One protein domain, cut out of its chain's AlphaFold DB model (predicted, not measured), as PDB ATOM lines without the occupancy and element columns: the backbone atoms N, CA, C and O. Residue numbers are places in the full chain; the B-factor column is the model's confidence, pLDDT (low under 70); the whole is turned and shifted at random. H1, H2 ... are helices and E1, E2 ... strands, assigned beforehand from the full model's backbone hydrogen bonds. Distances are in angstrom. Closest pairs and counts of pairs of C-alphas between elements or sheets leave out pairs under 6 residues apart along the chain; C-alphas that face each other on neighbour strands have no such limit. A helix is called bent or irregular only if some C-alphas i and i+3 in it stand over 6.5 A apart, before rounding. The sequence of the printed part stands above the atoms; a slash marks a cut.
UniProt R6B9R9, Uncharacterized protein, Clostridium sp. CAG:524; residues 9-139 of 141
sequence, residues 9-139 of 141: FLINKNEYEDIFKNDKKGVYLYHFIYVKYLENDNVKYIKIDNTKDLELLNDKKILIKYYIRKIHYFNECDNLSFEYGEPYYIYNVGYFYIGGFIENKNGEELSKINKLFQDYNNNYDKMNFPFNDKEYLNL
ATOM      1  N   PHE A   9     160.129 147.933 252.991       84.31
ATOM      2  CA  PHE A   9     161.450 147.326 253.003       84.31
ATOM      3  C   PHE A   9     161.702 146.658 251.661       84.31
ATOM      4  O   PHE A   9     161.029 145.691 251.324       84.31
ATOM      5  N   LEU A  10     162.645 147.189 250.881       87.75
ATOM      6  CA  LEU A  10     163.097 146.530 249.658       87.75
ATOM      7  C   LEU A  10     163.752 145.196 250.028       87.75
ATOM      8  O   LEU A  10     164.686 145.190 250.827       87.75
ATOM      9  N   ILE A  11     163.289 144.110 249.417       88.31
ATOM     10  CA  ILE A  11     163.920 142.789 249.489       88.31
ATOM     11  C   ILE A  11     164.461 142.409 248.121       88.31
ATOM     12  O   ILE A  11     164.016 142.913 247.083       88.31
ATOM     13  N   ASN A  12     165.438 141.515 248.105       90.06
ATOM     14  CA  ASN A  12     165.934 140.981 246.853       90.06
ATOM     15  C   ASN A  12     165.015 139.862 246.326       90.06
ATOM     16  O   ASN A  12     164.139 139.339 247.018       90.06
ATOM     17  N   LYS A  13     165.206 139.503 245.055       90.75
ATOM     18  CA  LYS A  13     164.392 138.477 244.393       90.75
ATOM     19  C   LYS A  13     164.511 137.107 245.078       90.75
ATOM     20  O   LYS A  13     163.499 136.432 245.218       90.75
ATOM     21  N   ASN A  14     165.719 136.715 245.488       90.56
ATOM     22  CA  ASN A  14     165.968 135.405 246.095       90.56
ATOM     23  C   ASN A  14     165.242 135.292 247.439       90.56
ATOM     24  O   ASN A  14     164.573 134.296 247.674       90.56
ATOM     25  N   GLU A  15     165.282 136.346 248.258       87.44
ATOM     26  CA  GLU A  15     164.529 136.429 249.515       87.44
ATOM     27  C   GLU A  15     163.028 136.242 249.277       87.44
ATOM     28  O   GLU A  15     162.401 135.405 249.921       87.44
ATOM     29  N   TYR A  16     162.449 136.959 248.307       88.06
ATOM     30  CA  TYR A  16     161.030 136.806 247.966       88.06
ATOM     31  C   TYR A  16     160.686 135.380 247.502       88.06
ATOM     32  O   TYR A  16     159.641 134.835 247.859       88.06
ATOM     33  N   GLU A  17     161.555 134.763 246.699       86.12
ATOM     34  CA  GLU A  17     161.373 133.387 246.230       86.12
ATOM     35  C   GLU A  17     161.525 132.352 247.349       86.12
ATOM     36  O   GLU A  17     160.831 131.335 247.338       86.12
ATOM     37  N   ASP A  18     162.399 132.593 248.321       85.06
ATOM     38  CA  ASP A  18     162.611 131.695 249.453       85.06
ATOM     39  C   ASP A  18     161.420 131.702 250.418       85.06
ATOM     40  O   ASP A  18     161.003 130.628 250.862       85.06
ATOM     41  N   ILE A  19     160.780 132.859 250.640       80.62
ATOM     42  CA  ILE A  19     159.492 132.949 251.359       80.62
ATOM     43  C   ILE A  19     158.461 132.014 250.713       80.62
ATOM     44  O   ILE A  19     157.804 131.222 251.385       80.62
ATOM     45  N   PHE A  20     158.367 132.044 249.382       77.69
ATOM     46  CA  PHE A  20     157.422 131.213 248.642       77.69
ATOM     47  C   PHE A  20     157.707 129.705 248.771       77.69
ATOM     48  O   PHE A  20     156.783 128.891 248.746       77.69
ATOM     49  N   LYS A  21     158.979 129.304 248.902       77.38
ATOM     50  CA  LYS A  21     159.375 127.890 249.043       77.38
ATOM     51  C   LYS A  21     159.100 127.330 250.434       77.38
ATOM     52  O   LYS A  21     158.814 126.134 250.534       77.38
ATOM     53  N   ASN A  22     159.238 128.157 251.468       66.94
ATOM     54  CA  ASN A  22     159.156 127.729 252.863       66.94
ATOM     55  C   ASN A  22     157.705 127.501 253.320       66.94
ATOM     56  O   ASN A  22     157.441 126.536 254.036       66.94
ATOM     57  N   ASP A  23     156.748 128.283 252.821       64.75
ATOM     58  CA  ASP A  23     155.362 128.276 253.307       64.75
ATOM     59  C   ASP A  23     154.388 127.492 252.405       64.75
ATOM     60  O   ASP A  23     153.377 127.997 251.918       64.75
ATOM     61  N   LYS A  24     154.665 126.205 252.158       63.94
ATOM     62  CA  LYS A  24     153.875 125.396 251.200       63.94
ATOM     63  C   LYS A  24     152.441 125.073 251.636       63.94
ATOM     64  O   LYS A  24     151.638 124.674 250.794       63.94
ATOM     65  N   LYS A  25     152.108 125.176 252.925       67.88
ATOM     66  CA  LYS A  25     150.758 124.898 253.439       67.88
ATOM     67  C   LYS A  25     150.100 126.218 253.820       67.88
ATOM     68  O   LYS A  25     150.443 126.796 254.837       67.88
ATOM     69  N   GLY A  26     149.158 126.674 252.998       72.19
ATOM     70  CA  GLY A  26     148.365 127.869 253.290       72.19
ATOM     71  C   GLY A  26     148.815 129.142 252.579       72.19
ATOM     72  O   GLY A  26     148.284 130.190 252.895       72.19
ATOM     73  N   VAL A  27     149.720 129.095 251.601       77.25
ATOM     74  CA  VAL A  27     150.070 130.283 250.805       77.25
ATOM     75  C   VAL A  27     149.457 130.243 249.413       77.25
ATOM     76  O   VAL A  27     149.509 129.220 248.731       77.25
ATOM     77  N   TYR A  28     148.938 131.384 248.959       82.88
ATOM     78  CA  TYR A  28     148.600 131.612 247.556       82.88
ATOM     79  C   TYR A  28     149.056 132.991 247.078       82.88
ATOM     80  O   TYR A  28     149.306 133.908 247.863       82.88
ATOM     81  N   LEU A  29     149.179 133.136 245.759       88.69
ATOM     82  CA  LEU A  29     149.508 134.413 245.135       88.69
ATOM     83  C   LEU A  29     148.228 135.185 244.853       88.69
ATOM     84  O   LEU A  29     147.363 134.719 244.114       88.69
ATOM     85  N   TYR A  30     148.155 136.387 245.407       92.12
ATOM     86  CA  TYR A  30     147.050 137.306 245.216       92.12
ATOM     87  C   TYR A  30     147.476 138.486 244.339       92.12
ATOM     88  O   TYR A  30     148.395 139.232 244.672       92.12
ATOM     89  N   HIS A  31     146.801 138.662 243.213       95.19
ATOM     90  CA  HIS A  31     147.077 139.654 242.183       95.19
ATOM     91  C   HIS A  31     145.989 140.721 242.201       95.19
ATOM     92  O   HIS A  31     144.805 140.414 242.127       95.19
ATOM     93  N   PHE A  32     146.372 141.987 242.278       96.19
ATOM     94  CA  PHE A  32     145.427 143.097 242.209       96.19
ATOM     95  C   PHE A  32     146.073 144.297 241.528       96.19
ATOM     96  O   PHE A  32     147.300 144.406 241.440       96.19
ATOM     97  N   ILE A  33     145.243 145.212 241.041       97.19
ATOM     98  CA  ILE A  33     145.711 146.430 240.384       97.19
ATOM     99  C   ILE A  33     145.408 147.604 241.300       97.19
ATOM    100  O   ILE A  33     144.280 147.798 241.744       97.19
ATOM    101  N   TYR A  34     146.417 148.414 241.585       95.56
ATOM    102  CA  TYR A  34     146.228 149.676 242.279       95.56
ATOM    103  C   TYR A  34     146.326 150.815 241.275       95.56
ATOM    104  O   TYR A  34     147.317 150.945 240.565       95.56
ATOM    105  N   VAL A  35     145.295 151.639 241.186       96.75
ATOM    106  CA  VAL A  35     145.160 152.643 240.135       96.75
ATOM    107  C   VAL A  35     145.241 154.027 240.746       96.75
ATOM    108  O   VAL A  35     144.533 154.341 241.700       96.75
ATOM    109  N   LYS A  36     146.094 154.874 240.176       95.69
ATOM    110  CA  LYS A  36     146.145 156.315 240.423       95.69
ATOM    111  C   LYS A  36     145.437 157.016 239.267       95.69
ATOM    112  O   LYS A  36     145.811 156.810 238.113       95.69
ATOM    113  N   TYR A  37     144.453 157.854 239.563       95.81
ATOM    114  CA  TYR A  37     143.645 158.541 238.553       95.81
ATOM    115  C   TYR A  37     143.345 159.990 238.955       95.81
ATOM    116  O   TYR A  37     143.532 160.369 240.115       95.81
ATOM    117  N   LEU A  38     142.921 160.808 237.989       95.81
ATOM    118  CA  LEU A  38     142.423 162.166 238.211       95.81
ATOM    119  C   LEU A  38     140.897 162.184 238.229       95.81
ATOM    120  O   LEU A  38     140.248 161.594 237.366       95.81
ATOM    121  N   GLU A  39     140.345 162.917 239.189       94.00
ATOM    122  CA  GLU A  39     138.919 163.201 239.315       94.00
ATOM    123  C   GLU A  39     138.757 164.632 239.828       94.00
ATOM    124  O   GLU A  39     139.254 164.953 240.908       94.00
ATOM    125  N   ASN A  40     138.102 165.496 239.047       92.56
ATOM    126  CA  ASN A  40     137.953 166.928 239.351       92.56
ATOM    127  C   ASN A  40     139.298 167.580 239.734       92.56
ATOM    128  O   ASN A  40     139.421 168.155 240.814       92.56
ATOM    129  N   ASP A  41     140.332 167.359 238.914       91.00
ATOM    130  CA  ASP A  41     141.729 167.795 239.116       91.00
ATOM    131  C   ASP A  41     142.421 167.299 240.398       91.00
ATOM    132  O   ASP A  41     143.574 167.633 240.675       91.00
ATOM    133  N   ASN A  42     141.769 166.421 241.158       93.81
ATOM    134  CA  ASN A  42     142.327 165.813 242.351       93.81
ATOM    135  C   ASN A  42     142.874 164.418 242.044       93.81
ATOM    136  O   ASN A  42     142.232 163.597 241.388       93.81
ATOM    137  N   VAL A  43     144.061 164.119 242.576       93.62
ATOM    138  CA  VAL A  43     144.650 162.780 242.484       93.62
ATOM    139  C   VAL A  43     143.950 161.848 243.467       93.62
ATOM    140  O   VAL A  43     144.041 162.019 244.686       93.62
ATOM    141  N   LYS A  44     143.307 160.817 242.928       94.69
ATOM    142  CA  LYS A  44     142.625 159.759 243.671       94.69
ATOM    143  C   LYS A  44     143.296 158.413 243.425       94.69
ATOM    144  O   LYS A  44     144.169 158.268 242.564       94.69
ATOM    145  N   TYR A  45     142.907 157.434 244.234       93.00
ATOM    146  CA  TYR A  45     143.398 156.074 244.115       93.00
ATOM    147  C   TYR A  45     142.273 155.074 244.343       93.00
ATOM    148  O   TYR A  45     141.417 155.307 245.191       93.00
ATOM    149  N   ILE A  46     142.320 153.957 243.627       94.56
ATOM    150  CA  ILE A  46     141.378 152.850 243.777       94.56
ATOM    151  C   ILE A  46     142.122 151.523 243.644       94.56
ATOM    152  O   ILE A  46     143.099 151.419 242.903       94.56
ATOM    153  N   LYS A  47     141.687 150.519 244.402       95.00
ATOM    154  CA  LYS A  47     142.163 149.139 244.298       95.00
ATOM    155  C   LYS A  47     141.136 148.346 243.495       95.00
ATOM    156  O   LYS A  47     139.952 148.436 243.796       95.00
ATOM    157  N   ILE A  48     141.598 147.608 242.495       96.31
ATOM    158  CA  ILE A  48     140.799 146.724 241.647       96.31
ATOM    159  C   ILE A  48     141.214 145.296 241.977       96.31
ATOM    160  O   ILE A  48     142.364 144.911 241.743       96.31
ATOM    161  N   ASP A  49     140.286 144.542 242.555       92.69
ATOM    162  CA  ASP A  49     140.546 143.213 243.106       92.69
ATOM    163  C   ASP A  49     140.037 142.089 242.202       92.69
ATOM    164  O   ASP A  49     140.552 140.972 242.238       92.69
ATOM    165  N   ASN A  50     139.052 142.375 241.352       93.50
ATOM    166  CA  ASN A  50     138.514 141.410 240.406       93.50
ATOM    167  C   ASN A  50     138.138 142.080 239.074       93.50
ATOM    168  O   ASN A  50     138.120 143.300 238.941       93.50
ATOM    169  N   THR A  51     137.847 141.263 238.063       94.69
ATOM    170  CA  THR A  51     137.591 141.743 236.697       94.69
ATOM    171  C   THR A  51     136.295 142.536 236.540       94.69
ATOM    172  O   THR A  51     136.201 143.310 235.591       94.69
ATOM    173  N   LYS A  52     135.314 142.380 237.438       93.19
ATOM    174  CA  LYS A  52     134.070 143.167 237.407       93.19
ATOM    175  C   LYS A  52     134.339 144.613 237.807       93.19
ATOM    176  O   LYS A  52     133.850 145.520 237.150       93.19
ATOM    177  N   ASP A  53     135.221 144.825 238.782       93.50
ATOM    178  CA  ASP A  53     135.590 146.159 239.277       93.50
ATOM    179  C   ASP A  53     136.294 147.027 238.216       93.50
ATOM    180  O   ASP A  53     136.441 148.235 238.404       93.50
ATOM    181  N   LEU A  54     136.729 146.451 237.086       95.31
ATOM    182  CA  LEU A  54     137.324 147.214 235.984       95.31
ATOM    183  C   LEU A  54     136.366 148.269 235.419       95.31
ATOM    184  O   LEU A  54     136.830 149.304 234.946       95.31
ATOM    185  N   GLU A  55     135.052 148.054 235.514       94.31
ATOM    186  CA  GLU A  55     134.057 149.027 235.054       94.31
ATOM    187  C   GLU A  55     134.133 150.366 235.808       94.31
ATOM    188  O   GLU A  55     133.832 151.414 235.239       94.31
ATOM    189  N   LEU A  56     134.649 150.359 237.046       92.94
ATOM    190  CA  LEU A  56     134.869 151.561 237.857       92.94
ATOM    191  C   LEU A  56     135.900 152.519 237.237       92.94
ATOM    192  O   LEU A  56     136.004 153.674 237.659       92.94
ATOM    193  N   LEU A  57     136.682 152.044 236.261       93.88
ATOM    194  CA  LEU A  57     137.730 152.804 235.585       93.88
ATOM    195  C   LEU A  57     137.268 153.479 234.288       93.88
ATOM    196  O   LEU A  57     137.998 154.336 233.795       93.88
ATOM    197  N   ASN A  58     136.096 153.126 233.747       92.56
ATOM    198  CA  ASN A  58     135.667 153.534 232.401       92.56
ATOM    199  C   ASN A  58     135.649 155.059 232.202       92.56
ATOM    200  O   ASN A  58     136.099 155.549 231.170       92.56
ATOM    201  N   ASP A  59     135.216 155.807 233.220       91.19
ATOM    202  CA  ASP A  59     135.108 157.273 233.165       91.19
ATOM    203  C   ASP A  59     136.281 157.991 233.853       91.19
ATOM    204  O   ASP A  59     136.232 159.195 234.121       91.19
ATOM    205  N   LYS A  60     137.339 157.260 234.223       94.00
ATOM    206  CA  LYS A  60     138.452 157.809 235.005       94.00
ATOM    207  C   LYS A  60     139.621 158.172 234.104       94.00
ATOM    208  O   LYS A  60     140.093 157.374 233.299       94.00
ATOM    209  N   LYS A  61     140.191 159.358 234.325       95.94
ATOM    210  CA  LYS A  61     141.473 159.737 233.722       95.94
ATOM    211  C   LYS A  61     142.605 159.027 234.459       95.94
ATOM    212  O   LYS A  61     143.136 159.532 235.451       95.94
ATOM    213  N   ILE A  62     142.936 157.826 233.997       96.12
ATOM    214  CA  ILE A  62     144.006 157.002 234.558       96.12
ATOM    215  C   ILE A  62     145.343 157.715 234.376       96.12
ATOM    216  O   ILE A  62     145.675 158.161 233.284       96.12
ATOM    217  N   LEU A  63     146.106 157.817 235.462       95.81
ATOM    218  CA  LEU A  63     147.488 158.272 235.413       95.81
ATOM    219  C   LEU A  63     148.429 157.075 235.361       95.81
ATOM    220  O   LEU A  63     149.354 157.054 234.565       95.81
ATOM    221  N   ILE A  64     148.240 156.121 236.276       96.69
ATOM    222  CA  ILE A  64     149.183 155.024 236.513       96.69
ATOM    223  C   ILE A  64     148.420 153.817 237.050       96.69
ATOM    224  O   ILE A  64     147.567 153.967 237.929       96.69
ATOM    225  N   LYS A  65     148.783 152.620 236.590       97.12
ATOM    226  CA  LYS A  65     148.393 151.351 237.210       97.12
ATOM    227  C   LYS A  65     149.623 150.686 237.817       97.12
ATOM    228  O   LYS A  65     150.671 150.609 237.183       97.12
ATOM    229  N   TYR A  66     149.501 150.204 239.044       96.94
ATOM    230  CA  TYR A  66     150.479 149.340 239.693       96.94
ATOM    231  C   TYR A  66     149.911 147.927 239.687       96.94
ATOM    232  O   TYR A  66     148.894 147.670 240.330       96.94
ATOM    233  N   TYR A  67     150.562 147.022 238.964       97.38
ATOM    234  CA  TYR A  67     150.223 145.603 238.971       97.38
ATOM    235  C   TYR A  67     150.964 144.949 240.132       97.38
ATOM    236  O   TYR A  67     152.199 144.945 240.161       97.38
ATOM    237  N   ILE A  68     150.213 144.479 241.124       96.00
ATOM    238  CA  ILE A  68     150.754 144.062 242.412       96.00
ATOM    239  C   ILE A  68     150.437 142.592 242.660       96.00
ATOM    240  O   ILE A  68     149.276 142.186 242.689       96.00
ATOM    241  N   ARG A  69     151.492 141.813 242.900       94.00
ATOM    242  CA  ARG A  69     151.431 140.418 243.330       94.00
ATOM    243  C   ARG A  69     151.815 140.331 244.802       94.00
ATOM    244  O   ARG A  69     152.962 140.576 245.159       94.00
ATOM    245  N   LYS A  70     150.871 139.958 245.651       91.38
ATOM    246  CA  LYS A  70     151.031 139.738 247.087       91.38
ATOM    247  C   LYS A  70     151.119 138.240 247.373       91.38
ATOM    248  O   LYS A  70     150.387 137.460 246.769       91.38
ATOM    249  N   ILE A  71     151.969 137.845 248.315       87.56
ATOM    250  CA  ILE A  71     151.880 136.513 248.925       87.56
ATOM    251  C   ILE A  71     150.833 136.597 250.040       87.56
ATOM    252  O   ILE A  71     150.949 137.435 250.935       87.56
ATOM    253  N   HIS A  72     149.777 135.792 249.952       83.38
ATOM    254  CA  HIS A  72     148.704 135.746 250.940       83.38
ATOM    255  C   HIS A  72     148.759 134.431 251.718       83.38
ATOM    256  O   HIS A  72     148.914 133.369 251.118       83.38
ATOM    257  N   TYR A  73     148.581 134.519 253.035       77.50
ATOM    258  CA  TYR A  73     148.598 133.398 253.972       77.50
ATOM    259  C   TYR A  73     147.165 133.104 254.453       77.50
ATOM    260  O   TYR A  73     146.489 133.992 254.962       77.50
ATOM    261  N   PHE A  74     146.680 131.879 254.265       67.19
ATOM    262  CA  PHE A  74     145.416 131.370 254.788       67.19
ATOM    263  C   PHE A  74     145.600 130.949 256.254       67.19
ATOM    264  O   PHE A  74     146.497 130.166 256.552       67.19
ATOM    265  N   ASN A  75     144.691 131.397 257.125       54.12
ATOM    266  CA  ASN A  75     144.610 131.104 258.564       54.12
ATOM    267  C   ASN A  75     145.736 131.692 259.435       54.12
ATOM    268  O   ASN A  75     146.774 131.082 259.681       54.12
ATOM    269  N   GLU A  76     145.444 132.861 260.002       55.88
ATOM    270  CA  GLU A  76     146.126 133.435 261.163       55.88
ATOM    271  C   GLU A  76     145.855 132.567 262.404       55.88
ATOM    272  O   GLU A  76     144.804 132.696 263.019       55.88
ATOM    273  N   CYS A  77     146.764 131.658 262.761       49.22
ATOM    274  CA  CYS A  77     146.882 131.105 264.123       49.22
ATOM    275  C   CYS A  77     148.296 130.567 264.386       49.22
ATOM    276  O   CYS A  77     148.811 130.744 265.484       49.22
ATOM    277  N   ASP A  78     148.951 129.978 263.377       50.91
ATOM    278  CA  ASP A  78     150.206 129.238 263.600       50.91
ATOM    279  C   ASP A  78     151.479 129.977 263.144       50.91
ATOM    280  O   ASP A  78     152.584 129.569 263.501       50.91
ATOM    281  N   ASN A  79     151.363 131.075 262.387       49.19
ATOM    282  CA  ASN A  79     152.526 131.819 261.892       49.19
ATOM    283  C   ASN A  79     152.926 132.942 262.864       49.19
ATOM    284  O   ASN A  79     152.625 134.114 262.659       49.19
ATOM    285  N   LEU A  80     153.645 132.568 263.927       45.91
ATOM    286  CA  LEU A  80     154.344 133.467 264.863       45.91
ATOM    287  C   LEU A  80     155.595 134.123 264.233       45.91
ATOM    288  O   LEU A  80     156.631 134.287 264.880       45.91
ATOM    289  N   SER A  81     155.534 134.476 262.951       51.97
ATOM    290  CA  SER A  81     156.658 135.065 262.230       51.97
ATOM    291  C   SER A  81     156.715 136.566 262.509       51.97
ATOM    292  O   SER A  81     155.807 137.309 262.148       51.97
ATOM    293  N   PHE A  82     157.797 136.987 263.161       51.78
ATOM    294  CA  PHE A  82     158.228 138.366 263.413       51.78
ATOM    295  C   PHE A  82     157.789 139.351 262.299       51.78
ATOM    296  O   PHE A  82     158.106 139.159 261.125       51.78
ATOM    297  N   GLU A  83     157.025 140.387 262.666       60.16
ATOM    298  CA  GLU A  83     156.259 141.253 261.751       60.16
ATOM    299  C   GLU A  83     157.136 142.210 260.912       60.16
ATOM    300  O   GLU A  83     157.185 143.405 261.175       60.16
ATOM    301  N   TYR A  84     157.765 141.734 259.833       61.75
ATOM    302  CA  TYR A  84     158.354 142.619 258.804       61.75
ATOM    303  C   TYR A  84     157.314 143.210 257.831       61.75
ATOM    304  O   TYR A  84     157.651 144.052 256.999       61.75
ATOM    305  N   GLY A  85     156.048 142.793 257.937       78.12
ATOM    306  CA  GLY A  85     154.970 143.137 257.010       78.12
ATOM    307  C   GLY A  85     154.718 142.041 255.977       78.12
ATOM    308  O   GLY A  85     155.310 140.967 256.018       78.12
ATOM    309  N   GLU A  86     153.815 142.300 255.033       84.31
ATOM    310  CA  GLU A  86     153.474 141.311 254.007       84.31
ATOM    311  C   GLU A  86     154.375 141.488 252.776       84.31
ATOM    312  O   GLU A  86     154.674 142.629 252.415       84.31
ATOM    313  N   PRO A  87     154.807 140.406 252.105       87.94
ATOM    314  CA  PRO A  87     155.661 140.507 250.931       87.94
ATOM    315  C   PRO A  87     154.862 140.722 249.636       87.94
ATOM    316  O   PRO A  87     153.897 140.022 249.312       87.94
ATOM    317  N   TYR A  88     155.326 141.687 248.846       91.81
ATOM    318  CA  TYR A  88     154.749 142.139 247.588       91.81
ATOM    319  C   TYR A  88     155.805 142.180 246.488       91.81
ATOM    320  O   TYR A  88     156.957 142.548 246.703       91.81
ATOM    321  N   TYR A  89     155.373 141.889 245.272       94.62
ATOM    322  CA  TYR A  89     156.079 142.191 244.042       94.62
ATOM    323  C   TYR A  89     155.254 143.191 243.232       94.62
ATOM    324  O   TYR A  89     154.080 142.951 242.946       94.62
ATOM    325  N   ILE A  90     155.869 144.313 242.865       95.56
ATOM    326  CA  ILE A  90     155.272 145.341 242.011       95.56
ATOM    327  C   ILE A  90     156.024 145.315 240.683       95.56
ATOM    328  O   ILE A  90     157.241 145.537 240.644       95.56
ATOM    329  N   TYR A  91     155.306 145.026 239.598       96.12
ATOM    330  CA  TYR A  91     155.904 144.879 238.269       96.12
ATOM    331  C   TYR A  91     156.673 146.139 237.860       96.12
ATOM    332  O   TYR A  91     156.217 147.249 238.109       96.12
ATOM    333  N   ASN A  92     157.851 145.957 237.252       95.62
ATOM    334  CA  ASN A  92     158.799 147.017 236.868       95.62
ATOM    335  C   ASN A  92     159.297 147.929 238.012       95.62
ATOM    336  O   ASN A  92     159.979 148.913 237.737       95.62
ATOM    337  N   VAL A  93     159.008 147.604 239.279       94.81
ATOM    338  CA  VAL A  93     159.523 148.341 240.447       94.81
ATOM    339  C   VAL A  93     160.436 147.460 241.295       94.81
ATOM    340  O   VAL A  93     161.583 147.828 241.532       94.81
ATOM    341  N   GLY A  94     159.957 146.302 241.761       94.62
ATOM    342  CA  GLY A  94     160.742 145.425 242.635       94.62
ATOM    343  C   GLY A  94     159.919 144.655 243.665       94.62
ATOM    344  O   GLY A  94     158.695 144.549 243.557       94.62
ATOM    345  N   TYR A  95     160.624 144.107 244.657       93.38
ATOM    346  CA  TYR A  95     160.085 143.257 245.718       93.38
ATOM    347  C   TYR A  95     160.180 143.982 247.058       93.38
ATOM    348  O   TYR A  95     161.203 144.594 247.363       93.38
ATOM    349  N   PHE A  96     159.124 143.922 247.860       89.75
ATOM    350  CA  PHE A  96     159.016 144.704 249.084       89.75
ATOM    351  C   PHE A  96     158.311 143.924 250.186       89.75
ATOM    352  O   PHE A  96     157.322 143.260 249.898       89.75
ATOM    353  N   TYR A  97     158.709 144.111 251.441       86.50
ATOM    354  CA  TYR A  97     157.744 144.042 252.535       86.50
ATOM    355  C   TYR A  97     156.996 145.371 252.642       86.50
ATOM    356  O   TYR A  97     157.603 146.445 252.545       86.50
ATOM    357  N   ILE A  98     155.675 145.301 252.813       84.56
ATOM    358  CA  ILE A  98     154.810 146.465 253.012       84.56
ATOM    359  C   ILE A  98     153.951 146.241 254.263       84.56
ATOM    360  O   ILE A  98     153.180 145.283 254.329       84.56
ATOM    361  N   GLY A  99     154.023 147.173 255.218       78.75
ATOM    362  CA  GLY A  99     153.366 147.062 256.532       78.75
ATOM    363  C   GLY A  99     154.298 146.518 257.625       78.75
ATOM    364  O   GLY A  99     155.499 146.454 257.404       78.75
ATOM    365  N   GLY A 100     153.746 146.164 258.792       74.56
ATOM    366  CA  GLY A 100     154.502 145.606 259.927       74.56
ATOM    367  C   GLY A 100     155.505 146.558 260.597       74.56
ATOM    368  O   GLY A 100     155.580 147.757 260.286       74.56
ATOM    369  N   PHE A 101     156.284 145.996 261.524       67.12
ATOM    370  CA  PHE A 101     157.458 146.611 262.136       67.12
ATOM    371  C   PHE A 101     158.653 146.453 261.205       67.12
ATOM    372  O   PHE A 101     159.418 145.494 261.250       67.12
ATOM    373  N   ILE A 102     158.834 147.440 260.342       62.84
ATOM    374  CA  ILE A 102     160.069 147.541 259.577       62.84
ATOM    375  C   ILE A 102     161.081 148.246 260.471       62.84
ATOM    376  O   ILE A 102     160.805 149.349 260.949       62.84
ATOM    377  N   GLU A 103     162.231 147.608 260.712       58.66
ATOM    378  CA  GLU A 103     163.378 148.260 261.349       58.66
ATOM    379  C   GLU A 103     163.592 149.634 260.710       58.66
ATOM    380  O   GLU A 103     163.572 149.752 259.483       58.66
ATOM    381  N   ASN A 104     163.735 150.670 261.544       56.59
ATOM    382  CA  ASN A 104     163.819 152.060 261.102       56.59
ATOM    383  C   ASN A 104     164.807 152.207 259.937       56.59
ATOM    384  O   ASN A 104     166.024 152.213 260.128       56.59
ATOM    385  N   LYS A 105     164.263 152.353 258.726       62.25
ATOM    386  CA  LYS A 105     165.038 152.622 257.518       62.25
ATOM    387  C   LYS A 105     165.706 153.974 257.676       62.25
ATOM    388  O   LYS A 105     165.054 154.959 258.034       62.25
ATOM    389  N   ASN A 106     166.999 154.041 257.387       70.75
ATOM    390  CA  ASN A 106     167.666 155.335 257.344       70.75
ATOM    391  C   ASN A 106     167.094 156.170 256.173       70.75
ATOM    392  O   ASN A 106     166.493 155.647 255.228       70.75
ATOM    393  N   GLY A 107     167.254 157.495 256.229       76.94
ATOM    394  CA  GLY A 107     166.685 158.393 255.213       76.94
ATOM    395  C   GLY A 107     167.168 158.109 253.782       76.94
ATOM    396  O   GLY A 107     166.462 158.416 252.820       76.94
ATOM    397  N   GLU A 108     168.338 157.486 253.626       82.38
ATOM    398  CA  GLU A 108     168.900 157.129 252.324       82.38
ATOM    399  C   GLU A 108     168.107 155.999 251.654       82.38
ATOM    400  O   GLU A 108     167.760 156.098 250.476       82.38
ATOM    401  N   GLU A 109     167.764 154.945 252.395       80.31
ATOM    402  CA  GLU A 109     166.958 153.840 251.872       80.31
ATOM    403  C   GLU A 109     165.556 154.302 251.469       80.31
ATOM    404  O   GLU A 109     165.068 153.945 250.393       80.31
ATOM    405  N   LEU A 110     164.930 155.158 252.284       80.94
ATOM    406  CA  LEU A 110     163.639 155.761 251.948       80.94
ATOM    407  C   LEU A 110     163.730 156.608 250.673       80.94
ATOM    408  O   LEU A 110     162.843 156.542 249.822       80.94
ATOM    409  N   SER A 111     164.812 157.372 250.505       84.56
ATOM    410  CA  SER A 111     165.059 158.157 249.292       84.56
ATOM    411  C   SER A 111     165.193 157.269 248.049       84.56
ATOM    412  O   SER A 111     164.561 157.541 247.026       84.56
ATOM    413  N   LYS A 112     165.929 156.152 248.148       87.88
ATOM    414  CA  LYS A 112     166.066 155.168 247.058       87.88
ATOM    415  C   LYS A 112     164.715 154.577 246.656       87.88
ATOM    416  O   LYS A 112     164.392 154.552 245.471       87.88
ATOM    417  N   ILE A 113     163.903 154.158 247.628       87.62
ATOM    418  CA  ILE A 113     162.564 153.608 247.369       87.62
ATOM    419  C   ILE A 113     161.665 154.664 246.716       87.62
ATOM    420  O   ILE A 113     161.026 154.391 245.700       87.62
ATOM    421  N   ASN A 114     161.651 155.891 247.242       87.56
ATOM    422  CA  ASN A 114     160.874 156.987 246.663       87.56
ATOM    423  C   ASN A 114     161.271 157.271 245.212       87.56
ATOM    424  O   ASN A 114     160.394 157.481 244.373       87.56
ATOM    425  N   LYS A 115     162.572 157.227 244.904       91.50
ATOM    426  CA  LYS A 115     163.075 157.394 243.542       91.50
ATOM    427  C   LYS A 115     162.567 156.294 242.606       91.50
ATOM    428  O   LYS A 115     162.086 156.624 241.531       91.50
ATOM    429  N   LEU A 116     162.558 155.025 243.033       93.31
ATOM    430  CA  LEU A 116     162.007 153.921 242.229       93.31
ATOM    431  C   LEU A 116     160.544 154.168 241.833       93.31
ATOM    432  O   LEU A 116     160.174 154.007 240.671       93.31
ATOM    433  N   PHE A 117     159.708 154.608 242.777       92.81
ATOM    434  CA  PHE A 117     158.308 154.923 242.481       92.81
ATOM    435  C   PHE A 117     158.152 156.184 241.621       92.81
ATOM    436  O   PHE A 117     157.246 156.243 240.792       92.81
ATOM    437  N   GLN A 118     159.002 157.198 241.795       93.31
ATOM    438  CA  GLN A 118     159.001 158.380 240.927       93.31
ATOM    439  C   GLN A 118     159.385 158.017 239.491       93.31
ATOM    440  O   GLN A 118     158.676 158.401 238.563       93.31
ATOM    441  N   ASP A 119     160.441 157.228 239.313       95.69
ATOM    442  CA  ASP A 119     160.899 156.763 238.005       95.69
ATOM    443  C   ASP A 119     159.838 155.888 237.331       95.69
ATOM    444  O   ASP A 119     159.566 156.069 236.141       95.69
ATOM    445  N   TYR A 120     159.171 155.012 238.093       96.00
ATOM    446  CA  TYR A 120     158.026 154.247 237.600       96.00
ATOM    447  C   TYR A 120     156.916 155.166 237.096       96.00
ATOM    448  O   TYR A 120     156.431 155.015 235.979       96.00
ATOM    449  N   ASN A 121     156.550 156.167 237.897       94.75
ATOM    450  CA  ASN A 121     155.479 157.089 237.554       94.75
ATOM    451  C   ASN A 121     155.786 157.925 236.310       94.75
ATOM    452  O   ASN A 121     154.899 158.145 235.492       94.75
ATOM    453  N   ASN A 122     157.028 158.384 236.171       96.06
ATOM    454  CA  ASN A 122     157.457 159.227 235.058       96.06
ATOM    455  C   ASN A 122     157.576 158.454 233.738       96.06
ATOM    456  O   ASN A 122     157.541 159.058 232.668       96.06
ATOM    457  N   ASN A 123     157.749 157.133 233.808       96.56
ATOM    458  CA  ASN A 123     157.970 156.286 232.638       96.56
ATOM    459  C   ASN A 123     156.838 155.289 232.380       96.56
ATOM    460  O   ASN A 123     156.973 154.492 231.457       96.56
ATOM    461  N   TYR A 124     155.745 155.332 233.148       96.19
ATOM    462  CA  TYR A 124     154.648 154.364 233.073       96.19
ATOM    463  C   TYR A 124     154.144 154.144 231.636       96.19
ATOM    464  O   TYR A 124     154.074 153.003 231.190       96.19
ATOM    465  N   ASP A 125     153.916 155.218 230.873       94.94
ATOM    466  CA  ASP A 125     153.422 155.143 229.487       94.94
ATOM    467  C   ASP A 125     154.407 154.488 228.499       94.94
ATOM    468  O   ASP A 125     154.035 154.135 227.383       94.94
ATOM    469  N   LYS A 126     155.678 154.332 228.891       96.06
ATOM    470  CA  LYS A 126     156.740 153.687 228.097       96.06
ATOM    471  C   LYS A 126     157.019 152.253 228.548       96.06
ATOM    472  O   LYS A 126     157.885 151.594 227.975       96.06
ATOM    473  N   MET A 127     156.365 151.789 229.612       95.56
ATOM    474  CA  MET A 127     156.583 150.453 230.148       95.56
ATOM    475  C   MET A 127     155.809 149.413 229.355       95.56
ATOM    476  O   MET A 127     154.639 149.592 229.032       95.56
ATOM    477  N   ASN A 128     156.455 148.273 229.128       95.31
ATOM    478  CA  ASN A 128     155.804 147.103 228.565       95.31
ATOM    479  C   ASN A 128     155.367 146.172 229.696       95.31
ATOM    480  O   ASN A 128     156.165 145.820 230.571       95.31
ATOM    481  N   PHE A 129     154.107 145.751 229.647       96.00
ATOM    482  CA  PHE A 129     153.554 144.717 230.513       96.00
ATOM    483  C   PHE A 129     153.186 143.508 229.646       96.00
ATOM    484  O   PHE A 129     152.575 143.688 228.594       96.00
ATOM    485  N   PRO A 130     153.544 142.277 230.048       95.69
ATOM    486  CA  PRO A 130     153.284 141.076 229.254       95.69
ATOM    487  C   PRO A 130     151.831 140.573 229.371       95.69
ATOM    488  O   PRO A 130     151.558 139.420 229.056       95.69
ATOM    489  N   PHE A 131     150.920 141.403 229.880       96.00
ATOM    490  CA  PHE A 131     149.522 141.081 230.146       96.00
ATOM    491  C   PHE A 131     148.664 142.348 230.083       96.00
ATOM    492  O   PHE A 131     149.162 143.462 230.266       96.00
ATOM    493  N   ASN A 132     147.360 142.170 229.899       96.50
ATOM    494  CA  ASN A 132     146.351 143.200 230.147       96.50
ATOM    495  C   ASN A 132     145.723 143.075 231.551       96.50
ATOM    496  O   ASN A 132     145.947 142.102 232.272       96.50
ATOM    497  N   ASP A 133     144.899 144.058 231.932       96.69
ATOM    498  CA  ASP A 133     144.238 144.103 233.244       96.69
ATOM    499  C   ASP A 133     143.463 142.818 233.577       96.69
ATOM    500  O   ASP A 133     143.543 142.297 234.690       96.69
ATOM    501  N   LYS A 134     142.700 142.299 232.607       96.12
ATOM    502  CA  LYS A 134     141.830 141.137 232.799       96.12
ATOM    503  C   LYS A 134     142.648 139.858 232.947       96.12
ATOM    504  O   LYS A 134     142.361 139.055 233.830       96.12
ATOM    505  N   GLU A 135     143.662 139.680 232.104       96.44
ATOM    506  CA  GLU A 135     144.619 138.571 232.197       96.44
ATOM    507  C   GLU A 135     145.311 138.556 233.557       96.44
ATOM    508  O   GLU A 135     145.387 137.504 234.187       96.44
ATOM    509  N   TYR A 136     145.747 139.725 234.034       96.81
ATOM    510  CA  TYR A 136     146.428 139.859 235.314       96.81
ATOM    511  C   TYR A 136     145.542 139.477 236.503       96.81
ATOM    512  O   TYR A 136     145.952 138.699 237.362       96.81
ATOM    513  N   LEU A 137     144.310 139.990 236.544       95.38
ATOM    514  CA  LEU A 137     143.363 139.708 237.628       95.38
ATOM    515  C   LEU A 137     142.902 138.242 237.636       95.38
ATOM    516  O   LEU A 137     142.657 137.681 238.700       95.38
ATOM    517  N   ASN A 138     142.848 137.594 236.469       94.50
ATOM    518  CA  ASN A 138     142.511 136.172 236.334       94.50
ATOM    519  C   ASN A 138     143.640 135.215 236.766       94.50
ATOM    520  O   ASN A 138     143.459 133.996 236.721       94.50
ATOM    521  N   LEU A 139     144.810 135.730 237.167       92.56
ATOM    522  CA  LEU A 139     145.849 134.916 237.805       92.56
ATOM    523  C   LEU A 139     145.439 134.457 239.209       92.56
ATOM    524  O   LEU A 139     145.988 133.473 239.703       92.56
TER     525      LEU A 139
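What this domain is: This is residues 9 to 139 of the 141 residues of an uncharacterized protein of Clostridium sp. CAG:524 (UniProt R6B9R9). The long strands E2 and E4 run side by side as the backbone of one strongly twisted sheet; E3 extends it beside part of E2, and the short strands E5, E6 and E1 extend it beside the last part of E4. H1 covers E5 and E4, short H2 covers E3, and the long helix H3 slants over E4, while small H4 only grazes the sheet. The 131 printed residues hold four named helices and six named strands, in the order E1 H1 E2 E3 H2 E4 E5 E6 H3 H4; the antiparallel sheet runs E1 E6 E5 E4 E2 E3, and the class is mixed, helices and strands. The whole is compact, with a radius of gyration of the C-alphas of 16.2 A and spans of 45 by 37 by 26 A.

How they stand to each other: E4, residues 61 to 73, and E2, residues 27 to 39, are antiparallel neighbours at 161 degrees, with N 34 and O 66 2.9 A apart, within hydrogen-bond range; E4 bends by 58 degrees at residue 64. E3, residues 42 to 48, forms a hairpin with E2, with N 35 and O 46 at 2.8 A. E5, residues 86 to 90, and E6, residues 94 to 98, complete a meander E4 E5 E6, each strand the antiparallel neighbour of the one before; N 89 and O 69 are 2.7 A apart, and N 88 and O 96 2.8 A. The edge strand E1, residues 9 to 11, is beside E6, with N 9 and O 97 at 3.0 A. H1, residues 13 to 22, runs along the strands over E5 and E4 at a height over the sheet of 9.1 A; its C-alpha of Tyr 16 is 7.2 A from that of Pro 87, the closest to E5. H2, residues 52 to 57, is over E3, the closest C-alphas being those of Ile 48 and Leu 54, 6.7 A. H1 and H2 are on one face of the sheet, two layers of helices and strands. E3, H2 and E4 make a split strand-helix-strand unit, two strands running the same way with E2 between them, and its crossover is right-handed. H3, residues 107 to 126, is slantwise to the strands over E4, at 43 degrees on the local plane; the C-alphas of Ile 64 and Tyr 124 come closest, 6.5 A. H4, residues 133 to 137, comes closest to E2 at the C-alphas of His 31 and Leu 137, 5.9 A; it is near H2 and apart from H3. Each O i to N i+4 pair is within hydrogen-bond range in H1 and H4, 14 of 16 in H3, and 0 of 2 in H2, where 3 of 3 O i to N i+3 pairs are.

Where its parts are: E1 begins at C-alpha 9 (161.450, 147.326, 253.003). E2 is 36.6 A from first to last C-alpha, E4 34.0 A, H3 29.3 A, E3 19.2 A and H1 14.7 A. H3 is irregular, its C-alphas 122 and 125 being 8.0 A apart. H4 ends at C-alpha 137 (143.363, 139.708, 237.628).

The domain as a whole: The C-alphas of Asn 22 and Asn 40 are the two farthest apart, 46.6 A. The printed part has no cut, and the long link is E4 to E5, residues 74 to 85. The mean pLDDT of the printed part is 86.0; residues 22 to 25, 74 to 84 and 101 to 105 are under 70.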